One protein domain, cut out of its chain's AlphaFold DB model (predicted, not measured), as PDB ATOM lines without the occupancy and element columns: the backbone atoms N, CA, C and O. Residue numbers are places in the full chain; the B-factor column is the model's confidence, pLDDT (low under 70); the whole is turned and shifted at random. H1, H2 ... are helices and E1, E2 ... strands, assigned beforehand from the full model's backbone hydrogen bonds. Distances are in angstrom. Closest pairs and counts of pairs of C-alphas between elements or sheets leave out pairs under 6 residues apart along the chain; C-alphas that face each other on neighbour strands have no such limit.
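AT A GLANCE: This is residues 595 to 804 of the 1270 residues of the protein "Polysaccharide lyase family 8, super-sandwich domain protein" of Mycoplasma alligatoris A21JP2 (UniProt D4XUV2). Three helices, H2, H4 and H5, make a rather loose up-and-down bundle as the core; H1 runs beside H4, and the hairpin of H6 and H7 packs on H4 and H5 through H7, which crosses both. H9 packs on H2, while the low-confidence H8 and the long loop of residues 773 to 793 reach away from the hairpin. The printed part has 210 residues, in the order E1, then H1 to H9; it is mostly helix, and E1 pairs with no named strand. It is compact, with a radius of gyration of the C-alphas of 17.2 A and spans of 52 by 38 by 37 A.

HOW THE PARTS SIT: E1, residues 610 to 612, has short antiparallel pairings with residues 603 to 604 and 616 to 617. H1, residues 622 to 637, touches H4, residues 686 to 703, closest at the C-alphas of Thr 628 and Ala 696, 5.2 A, at a shallow tilt of 31 degrees, the same way. H2, residues 652 to 664, is near H4. H3, residues 676 to 680, touches no helix. H4 and H5, residues 706 to 720, form a helical hairpin: the C-alphas of Val 701 and Lys 709 are closest, 5.7 A, at 32 degrees, only just shallow. H2 and H5 are close but not clearly touching, closest at the C-alphas of Tyr 654 and Tyr 708, 6.4 A. H6, residues 725 to 734, and H7, residues 739 to 749, form a second helical hairpin, closest at the C-alphas of Gly 732 and Val 742, 6.0 A. H4 touches H7 with residues 692 to 698 alone, about perpendicular at 74 degrees; the C-alphas of Gly 695 and Tyr 741 are closest, 4.3 A. H7 touches H5 at 83 degrees, about perpendicular, closest at the C-alphas of Ile 717 and Lys 749, 5.5 A. H8, residues 761 to 772, touches no helix. H9, residues 794 to 800, touches H2, closest at the C-alphas of Leu 659 and Gly 794, 5.1 A. Every O i to N i+4 pair is within hydrogen-bond range in H1, H6, H7 and H9; the others have H2 6 of 9, H3 0 of 1 with 1 of 2 O i to N i+3 pairs, H4 11 of 14, H5 9 of 11 and H8 6 of 8.

IN THESE COORDINATES: E1 begins at C-alpha 610, (39.999, -94.753, -60.492). H1 is 23.0 A long, H4 26.8 A and H5 21.5 A. H9 ends at C-alpha 800, (52.176, -94.448, -79.342).

THE WHOLE: The printed part has no cut. The C-alphas of Lys 733 and Asp 783 are farthest apart, 52.2 A. The links H1 to H2, H2 to H3, H7 to H8 and H8 to H9 are long. Residues 761 to 797 have pLDDT under 70.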
ATOM      1  N   ARG A 595      37.620 -81.570 -58.987       85.75
ATOM      2  CA  ARG A 595      38.534 -80.478 -58.643       85.75
ATOM      3  C   ARG A 595      39.996 -80.864 -58.763       85.75
ATOM      4  O   ARG A 595      40.776 -80.034 -59.208       85.75
ATOM      5  N   GLU A 596      40.392 -82.079 -58.382       79.38
ATOM      6  CA  GLU A 596      41.795 -82.524 -58.341       79.38
ATOM      7  C   GLU A 596      41.924 -84.032 -58.567       79.38
ATOM      8  O   GLU A 596      40.993 -84.793 -58.311       79.38
ATOM      9  N   PHE A 597      43.099 -84.459 -59.038       81.44
ATOM     10  CA  PHE A 597      43.493 -85.855 -58.896       81.44
ATOM     11  C   PHE A 597      43.805 -86.137 -57.431       81.44
ATOM     12  O   PHE A 597      44.505 -85.361 -56.779       81.44
ATOM     13  N   VAL A 598      43.330 -87.268 -56.932       84.00
ATOM     14  CA  VAL A 598      43.633 -87.706 -55.576       84.00
ATOM     15  C   VAL A 598      44.990 -88.399 -55.526       84.00
ATOM     16  O   VAL A 598      45.481 -88.940 -56.519       84.00
ATOM     17  N   LYS A 599      45.597 -88.371 -54.340       77.88
ATOM     18  CA  LYS A 599      46.891 -89.008 -54.052       77.88
ATOM     19  C   LYS A 599      46.740 -90.313 -53.275       77.88
ATOM     20  O   LYS A 599      47.647 -91.134 -53.243       77.88
ATOM     21  N   THR A 600      45.602 -90.473 -52.605       83.50
ATOM     22  CA  THR A 600      45.255 -91.615 -51.758       83.50
ATOM     23  C   THR A 600      43.737 -91.761 -51.728       83.50
ATOM     24  O   THR A 600      43.044 -90.743 -51.778       83.50
ATOM     25  N   LYS A 601      43.234 -92.982 -51.520       89.69
ATOM     26  CA  LYS A 601      41.803 -93.300 -51.396       89.69
ATOM     27  C   LYS A 601      40.981 -93.018 -52.661       89.69
ATOM     28  O   LYS A 601      41.497 -93.150 -53.769       89.69
ATOM     29  N   ASP A 602      39.698 -92.715 -52.482       93.69
ATOM     30  CA  ASP A 602      38.690 -92.597 -53.533       93.69
ATOM     31  C   ASP A 602      38.945 -91.423 -54.475       93.69
ATOM     32  O   ASP A 602      39.132 -90.295 -54.027       93.69
ATOM     33  N   GLY A 603      38.847 -91.673 -55.779       93.00
ATOM     34  CA  GLY A 603      38.938 -90.652 -56.817       93.00
ATOM     35  C   GLY A 603      39.780 -91.080 -58.014       93.00
ATOM     36  O   GLY A 603      40.205 -92.232 -58.136       93.00
ATOM     37  N   PHE A 604      40.001 -90.128 -58.918       89.88
ATOM     38  CA  PHE A 604      40.878 -90.300 -60.071       89.88
ATOM     39  C   PHE A 604      42.321 -89.970 -59.701       89.88
ATOM     40  O   PHE A 604      42.577 -88.944 -59.077       89.88
ATOM     41  N   TYR A 605      43.261 -90.793 -60.148       84.12
ATOM     42  CA  TYR A 605      44.697 -90.583 -59.992       84.12
ATOM     43  C   TYR A 605      45.312 -90.145 -61.313       84.12
ATOM     44  O   TYR A 605      44.803 -90.428 -62.402       84.12
ATOM     45  N   LYS A 606      46.469 -89.500 -61.197       76.31
ATOM     46  CA  LYS A 606      47.271 -89.002 -62.317       76.31
ATOM     47  C   LYS A 606      47.653 -90.081 -63.337       76.31
ATOM     48  O   LYS A 606      47.777 -89.778 -64.519       76.31
ATOM     49  N   ASP A 607      47.792 -91.335 -62.908       75.31
ATOM     50  CA  ASP A 607      48.158 -92.468 -63.770       75.31
ATOM     51  C   ASP A 607      46.962 -93.156 -64.465       75.31
ATOM     52  O   ASP A 607      47.109 -94.241 -65.036       75.31
ATOM     53  N   GLY A 608      45.771 -92.554 -64.392       82.38
ATOM     54  CA  GLY A 608      44.532 -93.115 -64.932       82.38
ATOM     55  C   GLY A 608      43.832 -94.111 -64.013       82.38
ATOM     56  O   GLY A 608      42.834 -94.706 -64.413       82.38
ATOM     57  N   SER A 609      44.296 -94.287 -62.775       89.38
ATOM     58  CA  SER A 609      43.557 -95.092 -61.803       89.38
ATOM     59  C   SER A 609      42.260 -94.408 -61.383       89.38
ATOM     60  O   SER A 609      42.221 -93.194 -61.182       89.38
ATOM     61  N   PHE A 610      41.199 -95.192 -61.203       94.94
ATOM     62  CA  PHE A 610      39.999 -94.753 -60.492       94.94
ATOM     63  C   PHE A 610      39.730 -95.710 -59.339       94.94
ATOM     64  O   PHE A 610      39.371 -96.875 -59.553       94.94
ATOM     65  N   ILE A 611      39.909 -95.191 -58.128       95.44
ATOM     66  CA  ILE A 611      39.731 -95.934 -56.888       95.44
ATOM     67  C   ILE A 611      38.407 -95.553 -56.240       95.44
ATOM     68  O   ILE A 611      38.007 -94.389 -56.237       95.44
ATOM     69  N   GLN A 612      37.732 -96.545 -55.675       94.69
ATOM     70  CA  GLN A 612      36.568 -96.362 -54.816       94.69
ATOM     71  C   GLN A 612      36.636 -97.379 -53.670       94.69
ATOM     72  O   GLN A 612      37.216 -98.448 -53.842       94.69
ATOM     73  N   HIS A 613      36.016 -97.068 -52.529       92.12
ATOM     74  CA  HIS A 613      36.061 -97.895 -51.318       92.12
ATOM     75  C   HIS A 613      37.495 -98.044 -50.788       92.12
ATOM     76  O   HIS A 613      37.969 -99.141 -50.513       92.12
ATOM     77  N   ASP A 614      38.173 -96.903 -50.673       91.00
ATOM     78  CA  ASP A 614      39.528 -96.665 -50.177       91.00
ATOM     79  C   ASP A 614      40.667 -97.272 -51.015       91.00
ATOM     80  O   ASP A 614      41.709 -96.632 -51.145       91.00
ATOM     81  N   ASN A 615      40.524 -98.471 -51.584       93.62
ATOM     82  CA  ASN A 615      41.654 -99.173 -52.204       93.62
ATOM     83  C   ASN A 615      41.305-100.095 -53.385       93.62
ATOM     84  O   ASN A 615      42.117-100.955 -53.737       93.62
ATOM     85  N   LEU A 616      40.128 -99.946 -54.006       95.19
ATOM     86  CA  LEU A 616      39.717-100.816 -55.108       95.19
ATOM     87  C   LEU A 616      39.660-100.151 -56.486       95.19
ATOM     88  O   LEU A 616      39.000 -99.121 -56.636       95.19
ATOM     89  N   PRO A 617      40.214-100.803 -57.526       95.88
ATOM     90  CA  PRO A 617      40.047-100.405 -58.922       95.88
ATOM     91  C   PRO A 617      38.594-100.586 -59.366       95.88
ATOM     92  O   PRO A 617      38.090-101.715 -59.410       95.88
ATOM     93  N   TYR A 618      37.912 -99.486 -59.700       95.69
ATOM     94  CA  TYR A 618      36.444 -99.501 -59.760       95.69
ATOM     95  C   TYR A 618      35.793 -98.824 -60.978       95.69
ATOM     96  O   TYR A 618      34.564 -98.672 -61.025       95.69
ATOM     97  N   ALA A 619      36.572 -98.454 -61.999       95.56
ATOM     98  CA  ALA A 619      36.053 -97.766 -63.191       95.56
ATOM     99  C   ALA A 619      34.995 -98.587 -63.964       95.56
ATOM    100  O   ALA A 619      34.102 -98.024 -64.589       95.56
ATOM    101  N   GLY A 620      35.042 -99.917 -63.872       94.50
ATOM    102  CA  GLY A 620      34.111-100.853 -64.499       94.50
ATOM    103  C   GLY A 620      32.832-101.120 -63.703       94.50
ATOM    104  O   GLY A 620      32.064-101.993 -64.092       94.50
ATOM    105  N   SER A 621      32.563-100.426 -62.590       92.88
ATOM    106  CA  SER A 621      31.214-100.455 -61.989       92.88
ATOM    107  C   SER A 621      30.835 -99.203 -61.202       92.88
ATOM    108  O   SER A 621      29.843 -98.577 -61.556       92.88
ATOM    109  N   TYR A 622      31.604 -98.753 -60.205       94.50
ATOM    110  CA  TYR A 622      31.349 -97.417 -59.640       94.50
ATOM    111  C   TYR A 622      31.602 -96.338 -60.697       94.50
ATOM    112  O   TYR A 622      30.833 -95.387 -60.777       94.50
ATOM    113  N   GLY A 623      32.572 -96.539 -61.597       95.19
ATOM    114  CA  GLY A 623      32.708 -95.706 -62.793       95.19
ATOM    115  C   GLY A 623      31.478 -95.764 -63.711       95.19
ATOM    116  O   GLY A 623      31.033 -94.730 -64.191       95.19
ATOM    117  N   GLU A 624      30.838 -96.921 -63.901       96.19
ATOM    118  CA  GLU A 624      29.571 -97.002 -64.651       96.19
ATOM    119  C   GLU A 624      28.468 -96.143 -64.002       96.19
ATOM    120  O   GLU A 624      27.821 -95.348 -64.687       96.19
ATOM    121  N   VAL A 625      28.274 -96.257 -62.683       94.31
ATOM    122  CA  VAL A 625      27.314 -95.425 -61.929       94.31
ATOM    123  C   VAL A 625      27.657 -93.941 -62.073       94.31
ATOM    124  O   VAL A 625      26.780 -93.128 -62.361       94.31
ATOM    125  N   LEU A 626      28.942 -93.605 -61.957       95.38
ATOM    126  CA  LEU A 626      29.469 -92.257 -62.108       95.38
ATOM    127  C   LEU A 626      29.143 -91.666 -63.489       95.38
ATOM    128  O   LEU A 626      28.475 -90.638 -63.575       95.38
ATOM    129  N   TYR A 627      29.566 -92.319 -64.576       96.56
ATOM    130  CA  TYR A 627      29.382 -91.810 -65.939       96.56
ATOM    131  C   TYR A 627      27.909 -91.746 -66.335       96.56
ATOM    132  O   TYR A 627      27.473 -90.757 -66.925       96.56
ATOM    133  N   THR A 628      27.117 -92.763 -65.989       95.88
ATOM    134  CA  THR A 628      25.678 -92.750 -66.286       95.88
ATOM    135  C   THR A 628      24.941 -91.668 -65.498       95.88
ATOM    136  O   THR A 628      24.045 -91.029 -66.049       95.88
ATOM    137  N   GLY A 629      25.338 -91.409 -64.251       94.25
ATOM    138  CA  GLY A 629      24.789 -90.327 -63.441       94.25
ATOM    139  C   GLY A 629      25.201 -88.932 -63.924       94.25
ATOM    140  O   GLY A 629      24.339 -88.060 -64.003       94.25
ATOM    141  N   ILE A 630      26.460 -88.729 -64.331       94.19
ATOM    142  CA  ILE A 630      26.919 -87.473 -64.954       94.19
ATOM    143  C   ILE A 630      26.147 -87.208 -66.248       94.19
ATOM    144  O   ILE A 630      25.646 -86.105 -66.447       94.19
ATOM    145  N   ALA A 631      26.002 -88.222 -67.106       95.31
ATOM    146  CA  ALA A 631      25.242 -88.096 -68.345       95.31
ATOM    147  C   ALA A 631      23.769 -87.737 -68.088       95.31
ATOM    148  O   ALA A 631      23.207 -86.939 -68.834       95.31
ATOM    149  N   ASP A 632      23.153 -88.278 -67.031       93.56
ATOM    150  CA  ASP A 632      21.799 -87.885 -66.631       93.56
ATOM    151  C   ASP A 632      21.744 -86.406 -66.225       93.56
ATOM    152  O   ASP A 632      20.887 -85.682 -66.718       93.56
ATOM    153  N   ILE A 633      22.670 -85.943 -65.377       93.56
ATOM    154  CA  ILE A 633      22.712 -84.548 -64.906       93.56
ATOM    155  C   ILE A 633      22.966 -83.581 -66.069       93.56
ATOM    156  O   ILE A 633      22.264 -82.582 -66.197       93.56
ATOM    157  N   PHE A 634      23.907 -83.897 -66.961       93.44
ATOM    158  CA  PHE A 634      24.157 -83.107 -68.171       93.44
ATOM    159  C   PHE A 634      22.906 -83.039 -69.045       93.44
ATOM    160  O   PHE A 634      22.554 -81.975 -69.549       93.44
ATOM    161  N   LYS A 635      22.202 -84.168 -69.191       92.62
ATOM    162  CA  LYS A 635      20.954 -84.220 -69.947       92.62
ATOM    163  C   LYS A 635      19.848 -83.399 -69.290       92.62
ATOM    164  O   LYS A 635      19.104 -82.763 -70.022       92.62
ATOM    165  N   TYR A 636      19.730 -83.375 -67.958       92.19
ATOM    166  CA  TYR A 636      18.711 -82.575 -67.264       92.19
ATOM    167  C   TYR A 636      18.768 -81.108 -67.697       92.19
ATOM    168  O   TYR A 636      17.741 -80.546 -68.065       92.19
ATOM    169  N   PHE A 637      19.965 -80.524 -67.732       92.44
ATOM    170  CA  PHE A 637      20.158 -79.100 -68.010       92.44
ATOM    171  C   PHE A 637      20.350 -78.743 -69.496       92.44
ATOM    172  O   PHE A 637      20.445 -77.556 -69.816       92.44
ATOM    173  N   GLU A 638      20.379 -79.723 -70.405       92.25
ATOM    174  CA  GLU A 638      20.564 -79.508 -71.852       92.25
ATOM    175  C   GLU A 638      19.515 -78.518 -72.401       92.25
ATOM    176  O   GLU A 638      18.310 -78.724 -72.228       92.25
ATOM    177  N   ASN A 639      19.968 -77.466 -73.094       91.00
ATOM    178  CA  ASN A 639      19.143 -76.376 -73.652       91.00
ATOM    179  C   ASN A 639      18.441 -75.454 -72.631       91.00
ATOM    180  O   ASN A 639      17.556 -74.689 -73.020       91.00
ATOM    181  N   SER A 640      18.820 -75.492 -71.350       90.75
ATOM    182  CA  SER A 640      18.365 -74.528 -70.333       90.75
ATOM    183  C   SER A 640      19.403 -73.423 -70.088       90.75
ATOM    184  O   SER A 640      20.551 -73.523 -70.522       90.75
ATOM    185  N   SER A 641      19.044 -72.383 -69.333       86.38
ATOM    186  CA  SER A 641      20.005 -71.373 -68.850       86.38
ATOM    187  C   SER A 641      21.103 -71.939 -67.924       86.38
ATOM    188  O   SER A 641      22.137 -71.293 -67.729       86.38
ATOM    189  N   PHE A 642      20.909 -73.162 -67.412       86.69
ATOM    190  CA  PHE A 642      21.816 -73.918 -66.540       86.69
ATOM    191  C   PHE A 642      22.652 -74.968 -67.291       86.69
ATOM    192  O   PHE A 642      23.236 -75.849 -66.660       86.69
ATOM    193  N   ASP A 643      22.690 -74.931 -68.626       88.62
ATOM    194  CA  ASP A 643      23.410 -75.922 -69.427       88.62
ATOM    195  C   ASP A 643      24.884 -76.064 -68.988       88.62
ATOM    196  O   ASP A 643      25.680 -75.124 -69.063       88.62
ATOM    197  N   LEU A 644      25.243 -77.270 -68.534       88.69
ATOM    198  CA  LEU A 644      26.559 -77.578 -67.967       88.69
ATOM    199  C   LEU A 644      27.650 -77.759 -69.029       88.69
ATOM    200  O   LEU A 644      28.820 -77.903 -68.689       88.69
ATOM    201  N   SER A 645      27.293 -77.734 -70.315       79.69
ATOM    202  CA  SER A 645      28.222 -77.877 -71.443       79.69
ATOM    203  C   SER A 645      29.395 -76.906 -71.430       79.69
ATOM    204  O   SER A 645      30.477 -77.236 -71.908       79.69
ATOM    205  N   LYS A 646      29.171 -75.699 -70.911       80.12
ATOM    206  CA  LYS A 646      30.157 -74.613 -70.875       80.12
ATOM    207  C   LYS A 646      30.714 -74.369 -69.476       80.12
ATOM    208  O   LYS A 646      31.500 -73.444 -69.296       80.12
ATOM    209  N   ASP A 647      30.306 -75.167 -68.494       87.69
ATOM    210  CA  ASP A 647      30.745 -75.006 -67.115       87.69
ATOM    211  C   ASP A 647      32.124 -75.653 -66.924       87.69
ATOM    212  O   ASP A 647      32.292 -76.876 -66.972       87.69
ATOM    213  N   LYS A 648      33.124 -74.796 -66.696       86.62
ATOM    214  CA  LYS A 648      34.535 -75.170 -66.561       86.62
ATOM    215  C   LYS A 648      34.796 -76.149 -65.420       86.62
ATOM    216  O   LYS A 648      35.726 -76.951 -65.522       86.62
ATOM    217  N   ARG A 649      33.936 -76.183 -64.395       89.12
ATOM    218  CA  ARG A 649      34.026 -77.148 -63.287       89.12
ATOM    219  C   ARG A 649      34.033 -78.596 -63.777       89.12
ATOM    220  O   ARG A 649      34.695 -79.446 -63.187       89.12
ATOM    221  N   PHE A 650      33.328 -78.894 -64.867       89.75
ATOM    222  CA  PHE A 650      33.161 -80.268 -65.341       89.75
ATOM    223  C   PHE A 650      34.128 -80.673 -66.454       89.75
ATOM    224  O   PHE A 650      34.152 -81.843 -66.823       89.75
ATOM    225  N   GLU A 651      34.972 -79.767 -66.955       87.25
ATOM    226  CA  GLU A 651      35.872 -80.039 -68.087       87.25
ATOM    227  C   GLU A 651      36.836 -81.216 -67.822       87.25
ATOM    228  O   GLU A 651      37.197 -81.961 -68.735       87.25
ATOM    229  N   ARG A 652      37.203 -81.480 -66.560       87.38
ATOM    230  CA  ARG A 652      38.118 -82.585 -66.219       87.38
ATOM    231  C   ARG A 652      37.556 -83.981 -66.471       87.38
ATOM    232  O   ARG A 652      38.348 -84.914 -66.604       87.38
ATOM    233  N   ILE A 653      36.236 -84.144 -66.621       90.62
ATOM    234  CA  ILE A 653      35.642 -85.447 -66.969       90.62
ATOM    235  C   ILE A 653      36.224 -86.014 -68.266       90.62
ATOM    236  O   ILE A 653      36.404 -87.226 -68.388       90.62
ATOM    237  N   TYR A 654      36.569 -85.151 -69.224       89.75
ATOM    238  CA  TYR A 654      37.130 -85.568 -70.505       89.75
ATOM    239  C   TYR A 654      38.528 -86.163 -70.328       89.75
ATOM    240  O   TYR A 654      38.808 -87.249 -70.835       89.75
ATOM    241  N   LYS A 655      39.362 -85.520 -69.505       85.38
ATOM    242  CA  LYS A 655      40.707 -86.001 -69.173       85.38
ATOM    243  C   LYS A 655      40.656 -87.317 -68.392       85.38
ATOM    244  O   LYS A 655      41.384 -88.256 -68.704       85.38
ATOM    245  N   PHE A 656      39.742 -87.424 -67.425       88.69
ATOM    246  CA  PHE A 656      39.508 -88.669 -66.688       88.69
ATOM    247  C   PHE A 656      39.038 -89.805 -67.600       88.69
ATOM    248  O   PHE A 656      39.471 -90.941 -67.432       88.69
ATOM    249  N   THR A 657      38.197 -89.508 -68.593       92.12
ATOM    250  CA  THR A 657      37.730 -90.504 -69.567       92.12
ATOM    251  C   THR A 657      38.891 -91.033 -70.411       92.12
ATOM    252  O   THR A 657      39.038 -92.250 -70.559       92.12
ATOM    253  N   GLU A 658      39.743 -90.144 -70.927       88.75
ATOM    254  CA  GLU A 658      40.910 -90.519 -71.737       88.75
ATOM    255  C   GLU A 658      41.924 -91.380 -70.975       88.75
ATOM    256  O   GLU A 658      42.558 -92.240 -71.587       88.75
ATOM    257  N   LEU A 659      42.070 -91.169 -69.663       84.62
ATOM    258  CA  LEU A 659      43.044 -91.880 -68.832       84.62
ATOM    259  C   LEU A 659      42.478 -93.161 -68.202       84.62
ATOM    260  O   LEU A 659      43.103 -94.213 -68.285       84.62
ATOM    261  N   ALA A 660      41.296 -93.089 -67.585       89.88
ATOM    262  CA  ALA A 660      40.765 -94.159 -66.736       89.88
ATOM    263  C   ALA A 660      39.772 -95.096 -67.437       89.88
ATOM    264  O   ALA A 660      39.503 -96.190 -66.942       89.88
ATOM    265  N   VAL A 661      39.204 -94.686 -68.577       94.69
ATOM    266  CA  VAL A 661      38.169 -95.463 -69.283       94.69
ATOM    267  C   VAL A 661      38.663 -95.949 -70.632       94.69
ATOM    268  O   VAL A 661      38.662 -97.152 -70.890       94.69
ATOM    269  N   MET A 662      39.091 -95.035 -71.504       94.25
ATOM    270  CA  MET A 662      39.402 -95.359 -72.897       94.25
ATOM    271  C   MET A 662      40.441 -96.481 -73.048       94.25
ATOM    272  O   MET A 662      40.201 -97.366 -73.875       94.25
ATOM    273  N   PRO A 663      41.537 -96.550 -72.264       90.69
ATOM    274  CA  PRO A 663      42.513 -97.640 -72.366       90.69
ATOM    275  C   PRO A 663      41.956 -99.025 -72.033       90.69
ATOM    276  O   PRO A 663      42.418-100.015 -72.591       90.69
ATOM    277  N   TYR A 664      40.935 -99.089 -71.178       94.69
ATOM    278  CA  TYR A 664      40.377-100.327 -70.634       94.69
ATOM    279  C   TYR A 664      39.079-100.772 -71.314       94.69
ATOM    280  O   TYR A 664      38.459-101.745 -70.881       94.69
ATOM    281  N   VAL A 665      38.653-100.068 -72.367       95.69
ATOM    282  CA  VAL A 665      37.483-100.416 -73.177       95.69
ATOM    283  C   VAL A 665      37.918-100.972 -74.533       95.69
ATOM    284  O   VAL A 665      38.729-100.365 -75.244       95.69
ATOM    285  N   PHE A 666      37.343-102.117 -74.893       95.44
ATOM    286  CA  PHE A 666      37.573-102.825 -76.146       95.44
ATOM    287  C   PHE A 666      36.268-103.433 -76.669       95.44
ATOM    288  O   PHE A 666      35.667-104.295 -76.027       95.44
ATOM    289  N   ASN A 667      35.834-103.003 -77.856       95.62
ATOM    290  CA  ASN A 667      34.676-103.534 -78.579       95.62
ATOM    291  C   ASN A 667      33.422-103.653 -77.695       95.62
ATOM    292  O   ASN A 667      32.817-104.723 -77.554       95.62
ATOM    293  N   LEU A 668      33.039-102.517 -77.104       96.62
ATOM    294  CA  LEU A 668      31.897-102.334 -76.196       96.62
ATOM    295  C   LEU A 668      32.045-102.930 -74.789       96.62
ATOM    296  O   LEU A 668      31.138-102.754 -73.980       96.62
ATOM    297  N   SER A 669      33.148-103.612 -74.473       95.81
ATOM    298  CA  SER A 669      33.407-104.170 -73.139       95.81
ATOM    299  C   SER A 669      34.432-103.334 -72.381       95.81
ATOM    300  O   SER A 669      35.452-102.964 -72.955       95.81
ATOM    301  N   ILE A 670      34.189-103.059 -71.097       96.31
ATOM    302  CA  ILE A 670      35.201-102.503 -70.182       96.31
ATOM    303  C   ILE A 670      35.827-103.631 -69.360       96.31
ATOM    304  O   ILE A 670      35.115-104.534 -68.933       96.31
ATOM    305  N   SER A 671      37.141-103.585 -69.133       94.38
ATOM    306  CA  SER A 671      37.878-104.616 -68.396       94.38
ATOM    307  C   SER A 671      37.211-104.987 -67.064       94.38
ATOM    308  O   SER A 671      36.977-104.136 -66.199       94.38
ATOM    309  N   ASP A 672      36.957-106.284 -66.865       93.12
ATOM    310  CA  ASP A 672      36.408-106.810 -65.611       93.12
ATOM    311  C   ASP A 672      37.351-106.567 -64.417       93.12
ATOM    312  O   ASP A 672      36.888-106.534 -63.274       93.12
ATOM    313  N   GLY A 673      38.640-106.286 -64.674       93.56
ATOM    314  CA  GLY A 673      39.634-105.946 -63.650       93.56
ATOM    315  C   GLY A 673      39.243-104.727 -62.812       93.56
ATOM    316  O   GLY A 673      39.783-104.522 -61.726       93.56
ATOM    317  N   LEU A 674      38.284-103.941 -63.301       95.75
ATOM    318  CA  LEU A 674      37.807-102.686 -62.731       95.75
ATOM    319  C   LEU A 674      36.400-102.823 -62.107       95.75
ATOM    320  O   LEU A 674      35.709-101.827 -61.900       95.75
ATOM    321  N   SER A 675      35.917-104.051 -61.879       93.38
ATOM    322  CA  SER A 675      34.520-104.318 -61.494       93.38
ATOM    323  C   SER A 675      34.261-104.517 -59.996       93.38
ATOM    324  O   SER A 675      33.090-104.564 -59.603       93.38
ATOM    325  N   GLY A 676      35.301-104.675 -59.170       92.19
ATOM    326  CA  GLY A 676      35.173-105.064 -57.756       92.19
ATOM    327  C   GLY A 676      34.150-106.191 -57.540       92.19
ATOM    328  O   GLY A 676      34.081-107.136 -58.331       92.19
ATOM    329  N   ARG A 677      33.276-106.067 -56.529       92.06
ATOM    330  CA  ARG A 677      32.253-107.093 -56.226       92.06
ATOM    331  C   ARG A 677      31.223-107.350 -57.333       92.06
ATOM    332  O   ARG A 677      30.555-108.384 -57.334       92.06
ATOM    333  N   SER A 678      31.078-106.428 -58.291       91.56
ATOM    334  CA  SER A 678      30.096-106.551 -59.380       91.56
ATOM    335  C   SER A 678      30.457-107.651 -60.384       91.56
ATOM    336  O   SER A 678      29.634-107.989 -61.231       91.56
ATOM    337  N   LEU A 679      31.663-108.222 -60.287       90.38
ATOM    338  CA  LEU A 679      32.164-109.301 -61.137       90.38
ATOM    339  C   LEU A 679      31.219-110.518 -61.197       90.38
ATOM    340  O   LEU A 679      31.033-111.109 -62.256       90.38
ATOM    341  N   VAL A 680      30.582-110.874 -60.075       90.56
ATOM    342  CA  VAL A 680      29.750-112.090 -59.957       90.56
ATOM    343  C   VAL A 680      28.243-111.848 -60.116       90.56
ATOM    344  O   VAL A 680      27.439-112.758 -59.892       90.56
ATOM    345  N   ARG A 681      27.818-110.629 -60.471       87.88
ATOM    346  CA  ARG A 681      26.396-110.290 -60.629       87.88
ATOM    347  C   ARG A 681      25.863-110.836 -61.956       87.88
ATOM    348  O   ARG A 681      26.273-110.401 -63.031       87.88
ATOM    349  N   LEU A 682      24.905-111.770 -61.905       83.81
ATOM    350  CA  LEU A 682      24.326-112.303 -63.146       83.81
ATOM    351  C   LEU A 682      23.628-111.214 -63.953       83.81
ATOM    352  O   LEU A 682      22.811-110.458 -63.422       83.81
ATOM    353  N   GLY A 683      23.900-111.215 -65.254       81.50
ATOM    354  CA  GLY A 683      23.387-110.211 -66.174       81.50
ATOM    355  C   GLY A 683      24.187-108.910 -66.189       81.50
ATOM    356  O   GLY A 683      23.768-108.029 -66.927       81.50
ATOM    357  N   HIS A 684      25.279-108.801 -65.410       86.75
ATOM    358  CA  HIS A 684      26.097-107.590 -65.235       86.75
ATOM    359  C   HIS A 684      27.590-107.797 -65.527       86.75
ATOM    360  O   HIS A 684      28.458-107.509 -64.701       86.75
ATOM    361  N   GLY A 685      27.886-108.311 -66.724       90.56
ATOM    362  CA  GLY A 685      29.249-108.495 -67.241       90.56
ATOM    363  C   GLY A 685      29.871-107.253 -67.896       90.56
ATOM    364  O   GLY A 685      29.213-106.225 -68.088       90.56
ATOM    365  N   ASP A 686      31.146-107.381 -68.261       93.88
ATOM    366  CA  ASP A 686      31.997-106.394 -68.946       93.88
ATOM    367  C   ASP A 686      31.321-105.637 -70.106       93.88
ATOM    368  O   ASP A 686      31.416-104.408 -70.190       93.88
ATOM    369  N   LYS A 687      30.597-106.343 -70.984       94.38
ATOM    370  CA  LYS A 687      29.919-105.752 -72.145       94.38
ATOM    371  C   LYS A 687      28.746-104.866 -71.746       94.38
ATOM    372  O   LYS A 687      28.559-103.809 -72.339       94.38
ATOM    373  N   GLN A 688      27.977-105.244 -70.719       95.31
ATOM    374  CA  GLN A 688      26.893-104.386 -70.232       95.31
ATOM    375  C   GLN A 688      27.459-103.065 -69.701       95.31
ATOM    376  O   GLN A 688      27.008-101.994 -70.107       95.31
ATOM    377  N   LYS A 689      28.469-103.151 -68.827       95.88
ATOM    378  CA  LYS A 689      29.127-101.987 -68.216       95.88
ATOM    379  C   LYS A 689      29.736-101.076 -69.282       95.88
ATOM    380  O   LYS A 689      29.494 -99.871 -69.275       95.88
ATOM    381  N   GLY A 690      30.469-101.654 -70.236       96.81
ATOM    382  CA  GLY A 690      31.097-100.911 -71.326       96.81
ATOM    383  C   GLY A 690      30.077-100.220 -72.235       96.81
ATOM    384  O   GLY A 690      30.246 -99.043 -72.545       96.81
ATOM    385  N   MET A 691      28.970-100.882 -72.587       97.44
ATOM    386  CA  MET A 691      27.882-100.256 -73.350       97.44
ATOM    387  C   MET A 691      27.179 -99.134 -72.581       97.44
ATOM    388  O   MET A 691      26.843 -98.115 -73.181       97.44
ATOM    389  N   ASN A 692      26.962 -99.288 -71.272       97.88
ATOM    390  CA  ASN A 692      26.374 -98.233 -70.444       97.88
ATOM    391  C   ASN A 692      27.295 -97.008 -70.353       97.88
ATOM    392  O   ASN A 692      26.816 -95.883 -70.505       97.88
ATOM    393  N   ILE A 693      28.607 -97.215 -70.184       98.44
ATOM    394  CA  ILE A 693      29.601 -96.132 -70.190       98.44
ATOM    395  C   ILE A 693      29.659 -95.463 -71.567       98.44
ATOM    396  O   ILE A 693      29.513 -94.249 -71.648       98.44
ATOM    397  N   LEU A 694      29.796 -96.217 -72.663       98.38
ATOM    398  CA  LEU A 694      29.818 -95.646 -74.017       98.38
ATOM    399  C   LEU A 694      28.526 -94.883 -74.334       98.38
ATOM    400  O   LEU A 694      28.577 -93.780 -74.870       98.38
ATOM    401  N   GLY A 695      27.374 -95.433 -73.944       97.62
ATOM    402  CA  GLY A 695      26.079 -94.767 -74.035       97.62
ATOM    403  C   GLY A 695      26.048 -93.437 -73.285       97.62
ATOM    404  O   GLY A 695      25.614 -92.431 -73.844       97.62
ATOM    405  N   ALA A 696      26.573 -93.392 -72.061       97.62
ATOM    406  CA  ALA A 696      26.729 -92.154 -71.302       97.62
ATOM    407  C   ALA A 696      27.662 -91.152 -72.008       97.62
ATOM    408  O   ALA A 696      27.329 -89.968 -72.119       97.62
ATOM    409  N   LEU A 697      28.782 -91.626 -72.563       97.44
ATOM    410  CA  LEU A 697      29.734 -90.788 -73.295       97.44
ATOM    411  C   LEU A 697      29.112 -90.132 -74.535       97.44
ATOM    412  O   LEU A 697      29.463 -88.996 -74.835       97.44
ATOM    413  N   THR A 698      28.136 -90.762 -75.206       96.62
ATOM    414  CA  THR A 698      27.422 -90.126 -76.337       96.62
ATOM    415  C   THR A 698      26.653 -88.858 -75.957       96.62
ATOM    416  O   THR A 698      26.398 -88.024 -76.828       96.62
ATOM    417  N   ILE A 699      26.270 -88.710 -74.683       94.94
ATOM    418  CA  ILE A 699      25.625 -87.504 -74.146       94.94
ATOM    419  C   ILE A 699      26.700 -86.496 -73.738       94.94
ATOM    420  O   ILE A 699      26.651 -85.344 -74.160       94.94
ATOM    421  N   ILE A 700      27.703 -86.951 -72.983       94.50
ATOM    422  CA  ILE A 700      28.800 -86.118 -72.465       94.50
ATOM    423  C   ILE A 700      29.599 -85.450 -73.601       94.50
ATOM    424  O   ILE A 700      29.995 -84.289 -73.485       94.50
ATOM    425  N   VAL A 701      29.802 -86.147 -74.725       93.75
ATOM    426  CA  VAL A 701      30.607 -85.655 -75.857       93.75
ATOM    427  C   VAL A 701      29.926 -84.560 -76.683       93.75
ATOM    428  O   VAL A 701      30.627 -83.766 -77.305       93.75
ATOM    429  N   LYS A 702      28.585 -84.461 -76.689       88.25
ATOM    430  CA  LYS A 702      27.857 -83.449 -77.496       88.25
ATOM    431  C   LYS A 702      28.362 -82.030 -77.235       88.25
ATOM    432  O   LYS A 702      28.446 -81.207 -78.147       88.25
ATOM    433  N   ASN A 703      28.750 -81.825 -75.988       78.44
ATOM    434  CA  ASN A 703      29.067 -80.559 -75.370       78.44
ATOM    435  C   ASN A 703      30.544 -80.438 -74.976       78.44
ATOM    436  O   ASN A 703      30.928 -79.464 -74.343       78.44
ATOM    437  N   ALA A 704      31.370 -81.420 -75.346       89.38
ATOM    438  CA  ALA A 704      32.793 -81.372 -75.062       89.38
ATOM    439  C   ALA A 704      33.462 -80.182 -75.768       89.38
ATOM    440  O   ALA A 704      33.122 -79.904 -76.924       89.38
ATOM    441  N   PRO A 705      34.449 -79.521 -75.130       87.25
ATOM    442  CA  PRO A 705      35.350 -78.612 -75.822       87.25
ATOM    443  C   PRO A 705      35.931 -79.285 -77.067       87.25
ATOM    444  O   PRO A 705      36.230 -80.483 -77.040       87.25
ATOM    445  N   GLU A 706      36.127 -78.520 -78.144       84.06
ATOM    446  CA  GLU A 706      36.577 -79.047 -79.446       84.06
ATOM    447  C   GLU A 706      37.847 -79.908 -79.337       84.06
ATOM    448  O   GLU A 706      37.997 -80.898 -80.055       84.06
ATOM    449  N   LEU A 707      38.713 -79.597 -78.364       82.50
ATOM    450  CA  LEU A 707      39.912 -80.370 -78.057       82.50
ATOM    451  C   LEU A 707      39.630 -81.852 -77.732       82.50
ATOM    452  O   LEU A 707      40.317 -82.740 -78.249       82.50
ATOM    453  N   TYR A 708      38.616 -82.131 -76.908       88.75
ATOM    454  CA  TYR A 708      38.259 -83.491 -76.479       88.75
ATOM    455  C   TYR A 708      37.159 -84.108 -77.341       88.75
ATOM    456  O   TYR A 708      37.109 -85.326 -77.517       88.75
ATOM    457  N   LYS A 709      36.281 -83.275 -77.909       91.81
ATOM    458  CA  LYS A 709      35.109 -83.706 -78.677       91.81
ATOM    459  C   LYS A 709      35.465 -84.665 -79.807       91.81
ATOM    460  O   LYS A 709      34.868 -85.734 -79.906       91.81
ATOM    461  N   ALA A 710      36.468 -84.316 -80.614       91.00
ATOM    462  CA  ALA A 710      36.907 -85.158 -81.722       91.00
ATOM    463  C   ALA A 710      37.462 -86.512 -81.244       91.00
ATOM    464  O   ALA A 710      37.151 -87.544 -81.832       91.00
ATOM    465  N   ARG A 711      38.231 -86.524 -80.145       90.62
ATOM    466  CA  ARG A 711      38.840 -87.743 -79.577       90.62
ATOM    467  C   ARG A 711      37.786 -88.711 -79.062       90.62
ATOM    468  O   ARG A 711      37.772 -89.875 -79.451       90.62
ATOM    469  N   LEU A 712      36.860 -88.211 -78.248       93.56
ATOM    470  CA  LEU A 712      35.752 -88.992 -77.699       93.56
ATOM    471  C   LEU A 712      34.816 -89.501 -78.800       93.56
ATOM    472  O   LEU A 712      34.422 -90.665 -78.771       93.56
ATOM    473  N   ASN A 713      34.482 -88.661 -79.787       95.12
ATOM    474  CA  ASN A 713      33.631 -89.061 -80.908       95.12
ATOM    475  C   ASN A 713      34.280 -90.197 -81.714       95.12
ATOM    476  O   ASN A 713      33.682 -91.260 -81.885       95.12
ATOM    477  N   ASN A 714      35.541 -90.019 -82.114       94.38
ATOM    478  CA  ASN A 714      36.279 -91.026 -82.874       94.38
ATOM    479  C   ASN A 714      36.434 -92.334 -82.094       94.38
ATOM    480  O   ASN A 714      36.239 -93.405 -82.665       94.38
ATOM    481  N   PHE A 715      36.695 -92.254 -80.788       94.88
ATOM    482  CA  PHE A 715      36.755 -93.422 -79.920       94.88
ATOM    483  C   PHE A 715      35.425 -94.187 -79.875       94.88
ATOM    484  O   PHE A 715      35.420 -95.408 -80.029       94.88
ATOM    485  N   ILE A 716      34.290 -93.494 -79.712       97.44
ATOM    486  CA  ILE A 716      32.961 -94.125 -79.736       97.44
ATOM    487  C   ILE A 716      32.730 -94.819 -81.087       97.44
ATOM    488  O   ILE A 716      32.326 -95.982 -81.106       97.44
ATOM    489  N   ILE A 717      33.033 -94.149 -82.207       96.62
ATOM    490  CA  ILE A 717      32.930 -94.723 -83.561       96.62
ATOM    491  C   ILE A 717      33.776 -96.000 -83.679       96.62
ATOM    492  O   ILE A 717      33.307 -97.019 -84.189       96.62
ATOM    493  N   GLU A 718      35.011 -95.977 -83.179       94.19
ATOM    494  CA  GLU A 718      35.928 -97.120 -83.219       94.19
ATOM    495  C   GLU A 718      35.390 -98.323 -82.443       94.19
ATOM    496  O   GLU A 718      35.398 -99.435 -82.978       94.19
ATOM    497  N   GLN A 719      34.835 -98.109 -81.243       96.44
ATOM    498  CA  GLN A 719      34.227 -99.184 -80.446       96.44
ATOM    499  C   GLN A 719      33.009 -99.832 -81.129       96.44
ATOM    500  O   GLN A 719      32.673-100.976 -80.825       96.44
ATOM    501  N   LEU A 720      32.351 -99.120 -82.051       96.69
ATOM    502  CA  LEU A 720      31.163 -99.573 -82.786       96.69
ATOM    503  C   LEU A 720      31.488-100.212 -84.146       96.69
ATOM    504  O   LEU A 720      30.600-100.773 -84.797       96.69
ATOM    505  N   SER A 721      32.743-100.122 -84.594       92.19
ATOM    506  CA  SER A 721      33.150-100.453 -85.966       92.19
ATOM    507  C   SER A 721      32.840-101.899 -86.374       92.19
ATOM    508  O   SER A 721      32.451-102.139 -87.516       92.19
ATOM    509  N   LEU A 722      32.927-102.849 -85.437       92.12
ATOM    510  CA  LEU A 722      32.715-104.279 -85.691       92.12
ATOM    511  C   LEU A 722      31.254-104.734 -85.633       92.12
ATOM    512  O   LEU A 722      30.972-105.883 -85.960       92.12
ATOM    513  N   PHE A 723      30.338-103.871 -85.198       95.19
ATOM    514  CA  PHE A 723      28.975-104.273 -84.856       95.19
ATOM    515  C   PHE A 723      27.968-103.695 -85.839       95.19
ATOM    516  O   PHE A 723      28.010-102.504 -86.148       95.19
ATOM    517  N   SER A 724      27.046-104.519 -86.329       95.75
ATOM    518  CA  SER A 724      25.895-104.059 -87.110       95.75
ATOM    519  C   SER A 724      24.886-103.310 -86.228       95.75
ATOM    520  O   SER A 724      24.964-103.329 -84.996       95.75
ATOM    521  N   LYS A 725      23.902-102.643 -86.842       95.44
ATOM    522  CA  LYS A 725      22.793-102.033 -86.090       95.44
ATOM    523  C   LYS A 725      22.002-103.106 -85.338       95.44
ATOM    524  O   LYS A 725      21.595-102.896 -84.198       95.44
ATOM    525  N   GLU A 726      21.808-104.255 -85.972       96.00
ATOM    526  CA  GLU A 726      21.096-105.410 -85.439       96.00
ATOM    527  C   GLU A 726      21.810-105.974 -84.207       96.00
ATOM    528  O   GLU A 726      21.147-106.285 -83.215       96.00
ATOM    529  N   ASP A 727      23.148-106.018 -84.222       95.19
ATOM    530  CA  ASP A 727      23.952-106.408 -83.057       95.19
ATOM    531  C   ASP A 727      23.727-105.453 -81.884       95.19
ATOM    532  O   ASP A 727      23.461-105.902 -80.771       95.19
ATOM    533  N   LEU A 728      23.763-104.136 -82.120       96.06
ATOM    534  CA  LEU A 728      23.555-103.133 -81.068       96.06
ATOM    535  C   LEU A 728      22.146-103.208 -80.466       96.06
ATOM    536  O   LEU A 728      21.999-103.123 -79.247       96.06
ATOM    537  N   VAL A 729      21.115-103.417 -81.291       94.19
ATOM    538  CA  VAL A 729      19.733-103.617 -80.818       94.19
ATOM    539  C   VAL A 729      19.620-104.906 -80.004       94.19
ATOM    540  O   VAL A 729      19.001-104.916 -78.934       94.19
ATOM    541  N   LYS A 730      20.232-105.996 -80.481       94.38
ATOM    542  CA  LYS A 730      20.249-107.280 -79.779       94.38
ATOM    543  C   LYS A 730      20.949-107.155 -78.429       94.38
ATOM    544  O   LYS A 730      20.360-107.521 -77.417       94.38
ATOM    545  N   PHE A 731      22.149-106.583 -78.386       93.50
ATOM    546  CA  PHE A 731      22.876-106.349 -77.141       93.50
ATOM    547  C   PHE A 731      22.125-105.408 -76.207       93.50
ATOM    548  O   PHE A 731      22.045-105.681 -75.013       93.50
ATOM    549  N   GLY A 732      21.501-104.354 -76.737       92.88
ATOM    550  CA  GLY A 732      20.645-103.466 -75.959       92.88
ATOM    551  C   GLY A 732      19.554-104.226 -75.204       92.88
ATOM    552  O   GLY A 732      19.347-104.005 -74.011       92.88
ATOM    553  N   LYS A 733      18.923-105.203 -75.863       90.88
ATOM    554  CA  LYS A 733      17.932-106.094 -75.251       90.88
ATOM    555  C   LYS A 733      18.555-107.103 -74.280       90.88
ATOM    556  O   LYS A 733      18.066-107.229 -73.155       90.88
ATOM    557  N   ASP A 734      19.600-107.814 -74.699       90.00
ATOM    558  CA  ASP A 734      20.236-108.896 -73.931       90.00
ATOM    559  C   ASP A 734      20.852-108.371 -72.625       90.00
ATOM    560  O   ASP A 734      20.719-108.990 -71.567       90.00
ATOM    561  N   TYR A 735      21.450-107.179 -72.686       90.56
ATOM    562  CA  TYR A 735      22.095-106.494 -71.570       90.56
ATOM    563  C   TYR A 735      21.245-105.375 -70.965       90.56
ATOM    564  O   TYR A 735      21.737-104.634 -70.123       90.56
ATOM    565  N   LYS A 736      19.968-105.234 -71.340       90.75
ATOM    566  CA  LYS A 736      19.041-104.239 -70.759       90.75
ATOM    567  C   LYS A 736      19.621-102.813 -70.726       90.75
ATOM    568  O   LYS A 736      19.453-102.094 -69.738       90.75
ATOM    569  N   ILE A 737      20.322-102.427 -71.786       92.69
ATOM    570  CA  ILE A 737      20.864-101.076 -71.954       92.69
ATOM    571  C   ILE A 737      19.695-100.121 -72.208       92.69
ATOM    572  O   ILE A 737      18.713-100.492 -72.850       92.69
ATOM    573  N   ARG A 738      19.785 -98.886 -71.702       90.25
ATOM    574  CA  ARG A 738      18.737 -97.877 -71.915       90.25
ATOM    575  C   ARG A 738      18.557 -97.590 -73.407       90.25
ATOM    576  O   ARG A 738      19.542 -97.376 -74.108       90.25
ATOM    577  N   ASP A 739      17.311 -97.484 -73.868       86.25
ATOM    578  CA  ASP A 739      17.003 -97.227 -75.284       86.25
ATOM    579  C   ASP A 739      17.689 -95.960 -75.812       86.25
ATOM    580  O   ASP A 739      18.245 -95.970 -76.905       86.25
ATOM    581  N   VAL A 740      17.727 -94.885 -75.015       88.62
ATOM    582  CA  VAL A 740      18.435 -93.637 -75.361       88.62
ATOM    583  C   VAL A 740      19.918 -93.872 -75.660       88.62
ATOM    584  O   VAL A 740      20.455 -93.306 -76.604       88.62
ATOM    585  N   TYR A 741      20.575 -94.763 -74.918       94.88
ATOM    586  CA  TYR A 741      21.972 -95.114 -75.149       94.88
ATOM    587  C   TYR A 741      22.137 -95.958 -76.403       94.88
ATOM    588  O   TYR A 741      22.996 -95.655 -77.222       94.88
ATOM    589  N   VAL A 742      21.294 -96.975 -76.593       94.38
ATOM    590  CA  VAL A 742      21.329 -97.813 -77.800       94.38
ATOM    591  C   VAL A 742      21.105 -96.964 -79.052       94.38
ATOM    592  O   VAL A 742      21.858 -97.082 -80.016       94.38
ATOM    593  N   ASN A 743      20.119 -96.067 -79.024       91.50
ATOM    594  CA  ASN A 743      19.804 -95.174 -80.137       91.50
ATOM    595  C   ASN A 743      20.958 -94.216 -80.439       91.50
ATOM    596  O   ASN A 743      21.345 -94.094 -81.600       91.50
ATOM    597  N   ASN A 744      21.552 -93.600 -79.413       94.94
ATOM    598  CA  ASN A 744      22.717 -92.748 -79.612       94.94
ATOM    599  C   ASN A 744      23.898 -93.553 -80.179       94.94
ATOM    600  O   ASN A 744      24.535 -93.109 -81.122       94.94
ATOM    601  N   LEU A 745      24.186 -94.756 -79.675       97.00
ATOM    602  CA  LEU A 745      25.262 -95.591 -80.221       97.00
ATOM    603  C   LEU A 745      25.019 -95.941 -81.701       97.00
ATOM    604  O   LEU A 745      25.949 -95.893 -82.503       97.00
ATOM    605  N   ILE A 746      23.774 -96.225 -82.094       95.94
ATOM    606  CA  ILE A 746      23.406 -96.439 -83.504       95.94
ATOM    607  C   ILE A 746      23.634 -95.167 -84.338       95.94
ATOM    608  O   ILE A 746      24.151 -95.265 -85.449       95.94
ATOM    609  N   GLU A 747      23.291 -93.987 -83.817       95.12
ATOM    610  CA  GLU A 747      23.547 -92.701 -84.483       95.12
ATOM    611  C   GLU A 747      25.053 -92.470 -84.688       95.12
ATOM    612  O   GLU A 747      25.494 -92.172 -85.800       95.12
ATOM    613  N   TYR A 748      25.860 -92.668 -83.640       96.19
ATOM    614  CA  TYR A 748      27.313 -92.483 -83.705       96.19
ATOM    615  C   TYR A 748      27.982 -93.463 -84.662       96.19
ATOM    616  O   TYR A 748      28.932 -93.078 -85.332       96.19
ATOM    617  N   LYS A 749      27.462 -94.686 -84.815       93.75
ATOM    618  CA  LYS A 749      27.980 -95.640 -85.807       93.75
ATOM    619  C   LYS A 749      27.990 -95.063 -87.231       93.75
ATOM    620  O   LYS A 749      28.846 -95.439 -88.027       93.75
ATOM    621  N   THR A 750      27.035 -94.191 -87.559       91.00
ATOM    622  CA  THR A 750      26.909 -93.578 -88.892       91.00
ATOM    623  C   THR A 750      27.623 -92.235 -89.038       91.00
ATOM    624  O   THR A 750      27.613 -91.671 -90.128       91.00
ATOM    625  N   LYS A 751      28.229 -91.705 -87.967       93.75
ATOM    626  CA  LYS A 751      28.948 -90.427 -88.017       93.75
ATOM    627  C   LYS A 751      30.326 -90.587 -88.650       93.75
ATOM    628  O   LYS A 751      30.990 -91.608 -88.488       93.75
ATOM    629  N   GLU A 752      30.765 -89.537 -89.333       93.31
ATOM    630  CA  GLU A 752      32.141 -89.428 -89.807       93.31
ATOM    631  C   GLU A 752      33.087 -89.106 -88.645       93.31
ATOM    632  O   GLU A 752      32.723 -88.394 -87.702       93.31
ATOM    633  N   LYS A 753      34.316 -89.628 -88.723       93.81
ATOM    634  CA  LYS A 753      35.368 -89.275 -87.768       93.81
ATOM    635  C   LYS A 753      35.694 -87.788 -87.894       93.81
ATOM    636  O   LYS A 753      35.883 -87.274 -88.992       93.81
ATOM    637  N   MET A 754      35.806 -87.113 -86.758       93.38
ATOM    638  CA  MET A 754      36.186 -85.706 -86.687       93.38
ATOM    639  C   MET A 754      37.706 -85.549 -86.778       93.38
ATOM    640  O   MET A 754      38.461 -86.390 -86.280       93.38
ATOM    641  N   THR A 755      38.165 -84.438 -87.353       90.31
ATOM    642  CA  THR A 755      39.579 -84.058 -87.298       90.31
ATOM    643  C   THR A 755      39.984 -83.788 -85.853       90.31
ATOM    644  O   THR A 755      39.364 -82.990 -85.154       90.31
ATOM    645  N   VAL A 756      41.034 -84.467 -85.405       86.06
ATOM    646  CA  VAL A 756      41.550 -84.347 -84.044       86.06
ATOM    647  C   VAL A 756      42.390 -83.078 -83.937       86.06
ATOM    648  O   VAL A 756      43.373 -82.924 -84.663       86.06
ATOM    649  N   LEU A 757      42.006 -82.170 -83.034       82.12
ATOM    650  CA  LEU A 757      42.755 -80.937 -82.819       82.12
ATOM    651  C   LEU A 757      44.060 -81.180 -82.045       82.12
ATOM    652  O   LEU A 757      44.103 -82.051 -81.161       82.12
ATOM    653  N   PRO A 758      45.098 -80.379 -82.341       74.69
ATOM    654  CA  PRO A 758      46.301 -80.301 -81.530       74.69
ATOM    655  C   PRO A 758      46.013 -79.908 -80.082       74.69
ATOM    656  O   PRO A 758      45.107 -79.117 -79.817       74.69
ATOM    657  N   ARG A 759      46.807 -80.435 -79.145       75.69
ATOM    658  CA  ARG A 759      46.737 -80.033 -77.731       75.69
ATOM    659  C   ARG A 759      47.444 -78.701 -77.537       75.69
ATOM    660  O   ARG A 759      48.499 -78.466 -78.122       75.69
ATOM    661  N   ASN A 760      46.849 -77.828 -76.728       70.12
ATOM    662  CA  ASN A 760      47.489 -76.581 -76.324       70.12
ATOM    663  C   ASN A 760      48.464 -76.837 -75.157       70.12
ATOM    664  O   ASN A 760      48.459 -77.909 -74.551       70.12
ATOM    665  N   LYS A 761      49.311 -75.847 -74.853       63.62
ATOM    666  CA  LYS A 761      50.333 -75.950 -73.803       63.62
ATOM    667  C   LYS A 761      49.737 -76.269 -72.424       63.62
ATOM    668  O   LYS A 761      50.266 -77.125 -71.734       63.62
ATOM    669  N   GLU A 762      48.633 -75.627 -72.053       65.56
ATOM    670  CA  GLU A 762      47.981 -75.790 -70.744       65.56
ATOM    671  C   GLU A 762      47.367 -77.190 -70.557       65.56
ATOM    672  O   GLU A 762      47.545 -77.837 -69.523       65.56
ATOM    673  N   ASP A 763      46.688 -77.713 -71.584       69.00
ATOM    674  CA  ASP A 763      46.216 -79.095 -71.600       69.00
ATOM    675  C   ASP A 763      47.395 -80.059 -71.522       69.00
ATOM    676  O   ASP A 763      47.346 -81.025 -70.771       69.00
ATOM    677  N   TRP A 764      48.478 -79.777 -72.243       62.69
ATOM    678  CA  TRP A 764      49.669 -80.614 -72.218       62.69
ATOM    679  C   TRP A 764      50.364 -80.630 -70.847       62.69
ATOM    680  O   TRP A 764      50.659 -81.713 -70.343       62.69
ATOM    681  N   GLU A 765      50.538 -79.476 -70.196       55.84
ATOM    682  CA  GLU A 765      51.116 -79.348 -68.847       55.84
ATOM    683  C   GLU A 765      50.328 -80.156 -67.800       55.84
ATOM    684  O   GLU A 765      50.917 -80.748 -66.887       55.84
ATOM    685  N   PHE A 766      49.005 -80.278 -67.961       60.81
ATOM    686  CA  PHE A 766      48.177 -81.150 -67.122       60.81
ATOM    687  C   PHE A 766      48.593 -82.628 -67.220       60.81
ATOM    688  O   PHE A 766      48.643 -83.321 -66.201       60.81
ATOM    689  N   TYR A 767      48.907 -83.128 -68.418       57.62
ATOM    690  CA  TYR A 767      49.391 -84.502 -68.595       57.62
ATOM    691  C   TYR A 767      50.894 -84.622 -68.267       57.62
ATOM    692  O   TYR A 767      51.327 -85.650 -67.748       57.62
ATOM    693  N   GLU A 768      51.698 -83.576 -68.484       45.44
ATOM    694  CA  GLU A 768      53.145 -83.566 -68.222       45.44
ATOM    695  C   GLU A 768      53.489 -83.628 -66.721       45.44
ATOM    696  O   GLU A 768      54.327 -84.433 -66.300       45.44
ATOM    697  N   THR A 769      52.771 -82.865 -65.891       44.00
ATOM    698  CA  THR A 769      52.873 -82.865 -64.411       44.00
ATOM    699  C   THR A 769      52.227 -84.084 -63.741       44.00
ATOM    700  O   THR A 769      52.250 -84.241 -62.516       44.00
ATOM    701  N   SER A 770      51.625 -84.958 -64.542       42.03
ATOM    702  CA  SER A 770      50.929 -86.159 -64.087       42.03
ATOM    703  C   SER A 770      51.593 -87.440 -64.589       42.03
ATOM    704  O   SER A 770      51.385 -88.493 -63.999       42.03
ATOM    705  N   TYR A 771      52.419 -87.354 -65.641       42.88
ATOM    706  CA  TYR A 771      52.953 -88.534 -66.323       42.88
ATOM    707  C   TYR A 771      54.330 -88.336 -67.011       42.88
ATOM    708  O   TYR A 771      55.047 -89.322 -67.152       42.88
ATOM    709  N   PHE A 772      54.761 -87.119 -67.409       46.12
ATOM    710  CA  PHE A 772      55.829 -86.979 -68.436       46.12
ATOM    711  C   PHE A 772      57.016 -86.071 -68.190       46.12
ATOM    712  O   PHE A 772      57.855 -85.999 -69.087       46.12
ATOM    713  N   ASN A 773      57.165 -85.382 -67.064       37.66
ATOM    714  CA  ASN A 773      58.382 -84.588 -66.917       37.66
ATOM    715  C   ASN A 773      59.602 -85.551 -66.959       37.66
ATOM    716  O   ASN A 773      59.888 -86.288 -66.023       37.66
ATOM    717  N   LYS A 774      60.296 -85.545 -68.104       38.12
ATOM    718  CA  LYS A 774      61.684 -85.946 -68.370       38.12
ATOM    719  C   LYS A 774      62.060 -87.240 -69.062       38.12
ATOM    720  O   LYS A 774      63.147 -87.240 -69.634       38.12
ATOM    721  N   TYR A 775      61.281 -88.321 -69.057       42.50
ATOM    722  CA  TYR A 775      61.904 -89.624 -69.361       42.50
ATOM    723  C   TYR A 775      61.309 -90.489 -70.462       42.50
ATOM    724  O   TYR A 775      61.966 -91.455 -70.866       42.50
ATOM    725  N   ASN A 776      60.178 -90.099 -71.047       44.00
ATOM    726  CA  ASN A 776      59.625 -90.768 -72.221       44.00
ATOM    727  C   ASN A 776      59.474 -92.296 -72.040       44.00
ATOM    728  O   ASN A 776      60.074 -93.087 -72.770       44.00
ATOM    729  N   GLU A 777      58.597 -92.707 -71.127       47.28
ATOM    730  CA  GLU A 777      57.537 -93.620 -71.568       47.28
ATOM    731  C   GLU A 777      56.443 -92.717 -72.140       47.28
ATOM    732  O   GLU A 777      55.936 -91.927 -71.348       47.28
ATOM    733  N   PRO A 778      56.062 -92.718 -73.435       34.47
ATOM    734  CA  PRO A 778      56.738 -93.105 -74.675       34.47
ATOM    735  C   PRO A 778      57.924 -92.212 -75.063       34.47
ATOM    736  O   PRO A 778      57.856 -90.985 -75.044       34.47
ATOM    737  N   SER A 779      58.985 -92.911 -75.475       33.69
ATOM    738  CA  SER A 779      59.920 -92.705 -76.598       33.69
ATOM    739  C   SER A 779      60.449 -91.299 -76.973       33.69
ATOM    740  O   SER A 779      59.768 -90.447 -77.517       33.69
ATOM    741  N   THR A 780      61.758 -91.088 -76.758       30.09
ATOM    742  CA  THR A 780      62.716 -90.375 -77.650       30.09
ATOM    743  C   THR A 780      62.392 -88.958 -78.209       30.09
ATOM    744  O   THR A 780      61.576 -88.823 -79.113       30.09
ATOM    745  N   ARG A 781      63.205 -87.948 -77.821       31.80
ATOM    746  CA  ARG A 781      63.348 -86.556 -78.357       31.80
ATOM    747  C   ARG A 781      62.363 -85.470 -77.868       31.80
ATOM    748  O   ARG A 781      61.641 -84.877 -78.667       31.80
ATOM    749  N   THR A 782      62.406 -85.093 -76.595       39.75
ATOM    750  CA  THR A 782      61.559 -84.022 -76.028       39.75
ATOM    751  C   THR A 782      62.005 -82.586 -76.337       39.75
ATOM    752  O   THR A 782      61.136 -81.736 -76.516       39.75
ATOM    753  N   ASP A 783      63.292 -82.300 -76.558       37.22
ATOM    754  CA  ASP A 783      63.693 -80.942 -76.986       37.22
ATOM    755  C   ASP A 783      63.238 -80.600 -78.415       37.22
ATOM    756  O   ASP A 783      63.140 -79.436 -78.775       37.22
ATOM    757  N   SER A 784      62.851 -81.599 -79.217       39.25
ATOM    758  CA  SER A 784      62.260 -81.374 -80.546       39.25
ATOM    759  C   SER A 784      60.730 -81.224 -80.546       39.25
ATOM    760  O   SER A 784      60.143 -81.053 -81.616       39.25
ATOM    761  N   LEU A 785      60.073 -81.354 -79.383       42.50
ATOM    762  CA  LEU A 785      58.609 -81.408 -79.254       42.50
ATOM    763  C   LEU A 785      57.997 -80.250 -78.456       42.50
ATOM    764  O   LEU A 785      56.799 -80.030 -78.603       42.50
ATOM    765  N   LYS A 786      58.789 -79.479 -77.692       42.06
ATOM    766  CA  LYS A 786      58.316 -78.273 -76.975       42.06
ATOM    767  C   LYS A 786      57.632 -77.248 -77.890       42.06
ATOM    768  O   LYS A 786      56.728 -76.553 -77.442       42.06
ATOM    769  N   ASP A 787      58.004 -77.230 -79.170       47.16
ATOM    770  CA  ASP A 787      57.440 -76.329 -80.183       47.16
ATOM    771  C   ASP A 787      56.414 -77.009 -81.117       47.16
ATOM    772  O   ASP A 787      55.988 -76.414 -82.110       47.16
ATOM    773  N   LYS A 788      56.011 -78.269 -80.864       49.09
ATOM    774  CA  LYS A 788      55.072 -78.998 -81.737       49.09
ATOM    775  C   LYS A 788      53.670 -79.072 -81.150       49.09
ATOM    776  O   LYS A 788      53.446 -79.671 -80.107       49.09
ATOM    777  N   ASN A 789      52.697 -78.630 -81.940       51.22
ATOM    778  CA  ASN A 789      51.268 -78.661 -81.628       51.22
ATOM    779  C   ASN A 789      50.656 -80.074 -81.369       51.22
ATOM    780  O   ASN A 789      49.468 -80.166 -81.132       51.22
ATOM    781  N   ASN A 790      51.373 -81.207 -81.383       53.47
ATOM    782  CA  ASN A 790      50.749 -82.552 -81.420       53.47
ATOM    783  C   ASN A 790      51.475 -83.628 -80.583       53.47
ATOM    784  O   ASN A 790      51.843 -84.679 -81.111       53.47
ATOM    785  N   VAL A 791      51.706 -83.407 -79.287       53.75
ATOM    786  CA  VAL A 791      52.294 -84.450 -78.422       53.75
ATOM    787  C   VAL A 791      51.215 -85.463 -77.972       53.75
ATOM    788  O   VAL A 791      50.191 -85.037 -77.432       53.75
ATOM    789  N   PRO A 792      51.404 -86.787 -78.171       56.25
ATOM    790  CA  PRO A 792      50.450 -87.809 -77.720       56.25
ATOM    791  C   PRO A 792      50.338 -87.869 -76.186       56.25
ATOM    792  O   PRO A 792      51.358 -87.910 -75.507       56.25
ATOM    793  N   VAL A 793      49.118 -87.918 -75.632       57.22
ATOM    794  CA  VAL A 793      48.815 -88.130 -74.192       57.22
ATOM    795  C   VAL A 793      47.545 -88.986 -74.039       57.22
ATOM    796  O   VAL A 793      46.777 -89.131 -74.993       57.22
ATOM    797  N   GLY A 794      47.321 -89.589 -72.864       63.62
ATOM    798  CA  GLY A 794      46.146 -90.434 -72.605       63.62
ATOM    799  C   GLY A 794      46.013 -91.601 -73.590       63.62
ATOM    800  O   GLY A 794      46.911 -92.432 -73.708       63.62
ATOM    801  N   SER A 795      44.912 -91.668 -74.339       67.00
ATOM    802  CA  SER A 795      44.724 -92.690 -75.377       67.00
ATOM    803  C   SER A 795      45.681 -92.552 -76.562       67.00
ATOM    804  O   SER A 795      46.120 -93.567 -77.099       67.00
ATOM    805  N   ASP A 796      46.036 -91.322 -76.951       67.88
ATOM    806  CA  ASP A 796      47.018 -91.074 -78.017       67.88
ATOM    807  C   ASP A 796      48.386 -91.627 -77.581       67.88
ATOM    808  O   ASP A 796      49.130 -92.213 -78.371       67.88
ATOM    809  N   LEU A 797      48.678 -91.507 -76.282       66.88
ATOM    810  CA  LEU A 797      49.851 -92.104 -75.665       66.88
ATOM    811  C   LEU A 797      49.829 -93.618 -75.739       66.88
ATOM    812  O   LEU A 797      50.815 -94.212 -76.164       66.88
ATOM    813  N   ALA A 798      48.714 -94.225 -75.325       71.38
ATOM    814  CA  ALA A 798      48.542 -95.666 -75.366       71.38
ATOM    815  C   ALA A 798      48.853 -96.167 -76.776       71.38
ATOM    816  O   ALA A 798      49.698 -97.037 -76.930       71.38
ATOM    817  N   LEU A 799      48.286 -95.537 -77.811       74.81
ATOM    818  CA  LEU A 799      48.578 -95.860 -79.211       74.81
ATOM    819  C   LEU A 799      50.073 -95.722 -79.551       74.81
ATOM    820  O   LEU A 799      50.650 -96.629 -80.148       74.81
ATOM    821  N   SER A 800      50.731 -94.639 -79.123       72.44
ATOM    822  CA  SER A 800      52.176 -94.448 -79.342       72.44
ATOM    823  C   SER A 800      53.062 -95.457 -78.587       72.44
ATOM    824  O   SER A 800      54.146 -95.804 -79.058       72.44
ATOM    825  N   ASN A 801      52.565 -95.980 -77.462       74.50
ATOM    826  CA  ASN A 801      53.143 -97.047 -76.645       74.50
ATOM    827  C   ASN A 801      52.690 -98.441 -77.103       74.50
ATOM    828  O   ASN A 801      52.665 -99.374 -76.302       74.50
ATOM    829  N   ASN A 802      52.305 -98.601 -78.375       84.00
ATOM    830  CA  ASN A 802      51.848 -99.885 -78.916       84.00
ATOM    831  C   ASN A 802      50.656-100.474 -78.132       84.00
ATOM    832  O   ASN A 802      50.520-101.678 -77.973       84.00
ATOM    833  N   GLY A 803      49.783 -99.622 -77.605       86.75
ATOM    834  CA  GLY A 803      48.608-100.008 -76.829       86.75
ATOM    835  C   GLY A 803      48.837-100.250 -75.336       86.75
ATOM    836  O   GLY A 803      47.901-100.679 -74.661       86.75
ATOM    837  N   LEU A 804      50.049-100.045 -74.813       87.25
ATOM    838  CA  LEU A 804      50.387-100.325 -73.413       87.25
ATOM    839  C   LEU A 804      49.967 -99.178 -72.483       87.25
ATOM    840  O   LEU A 804      50.319 -98.021 -72.718       87.25
TER     841      LEU A 804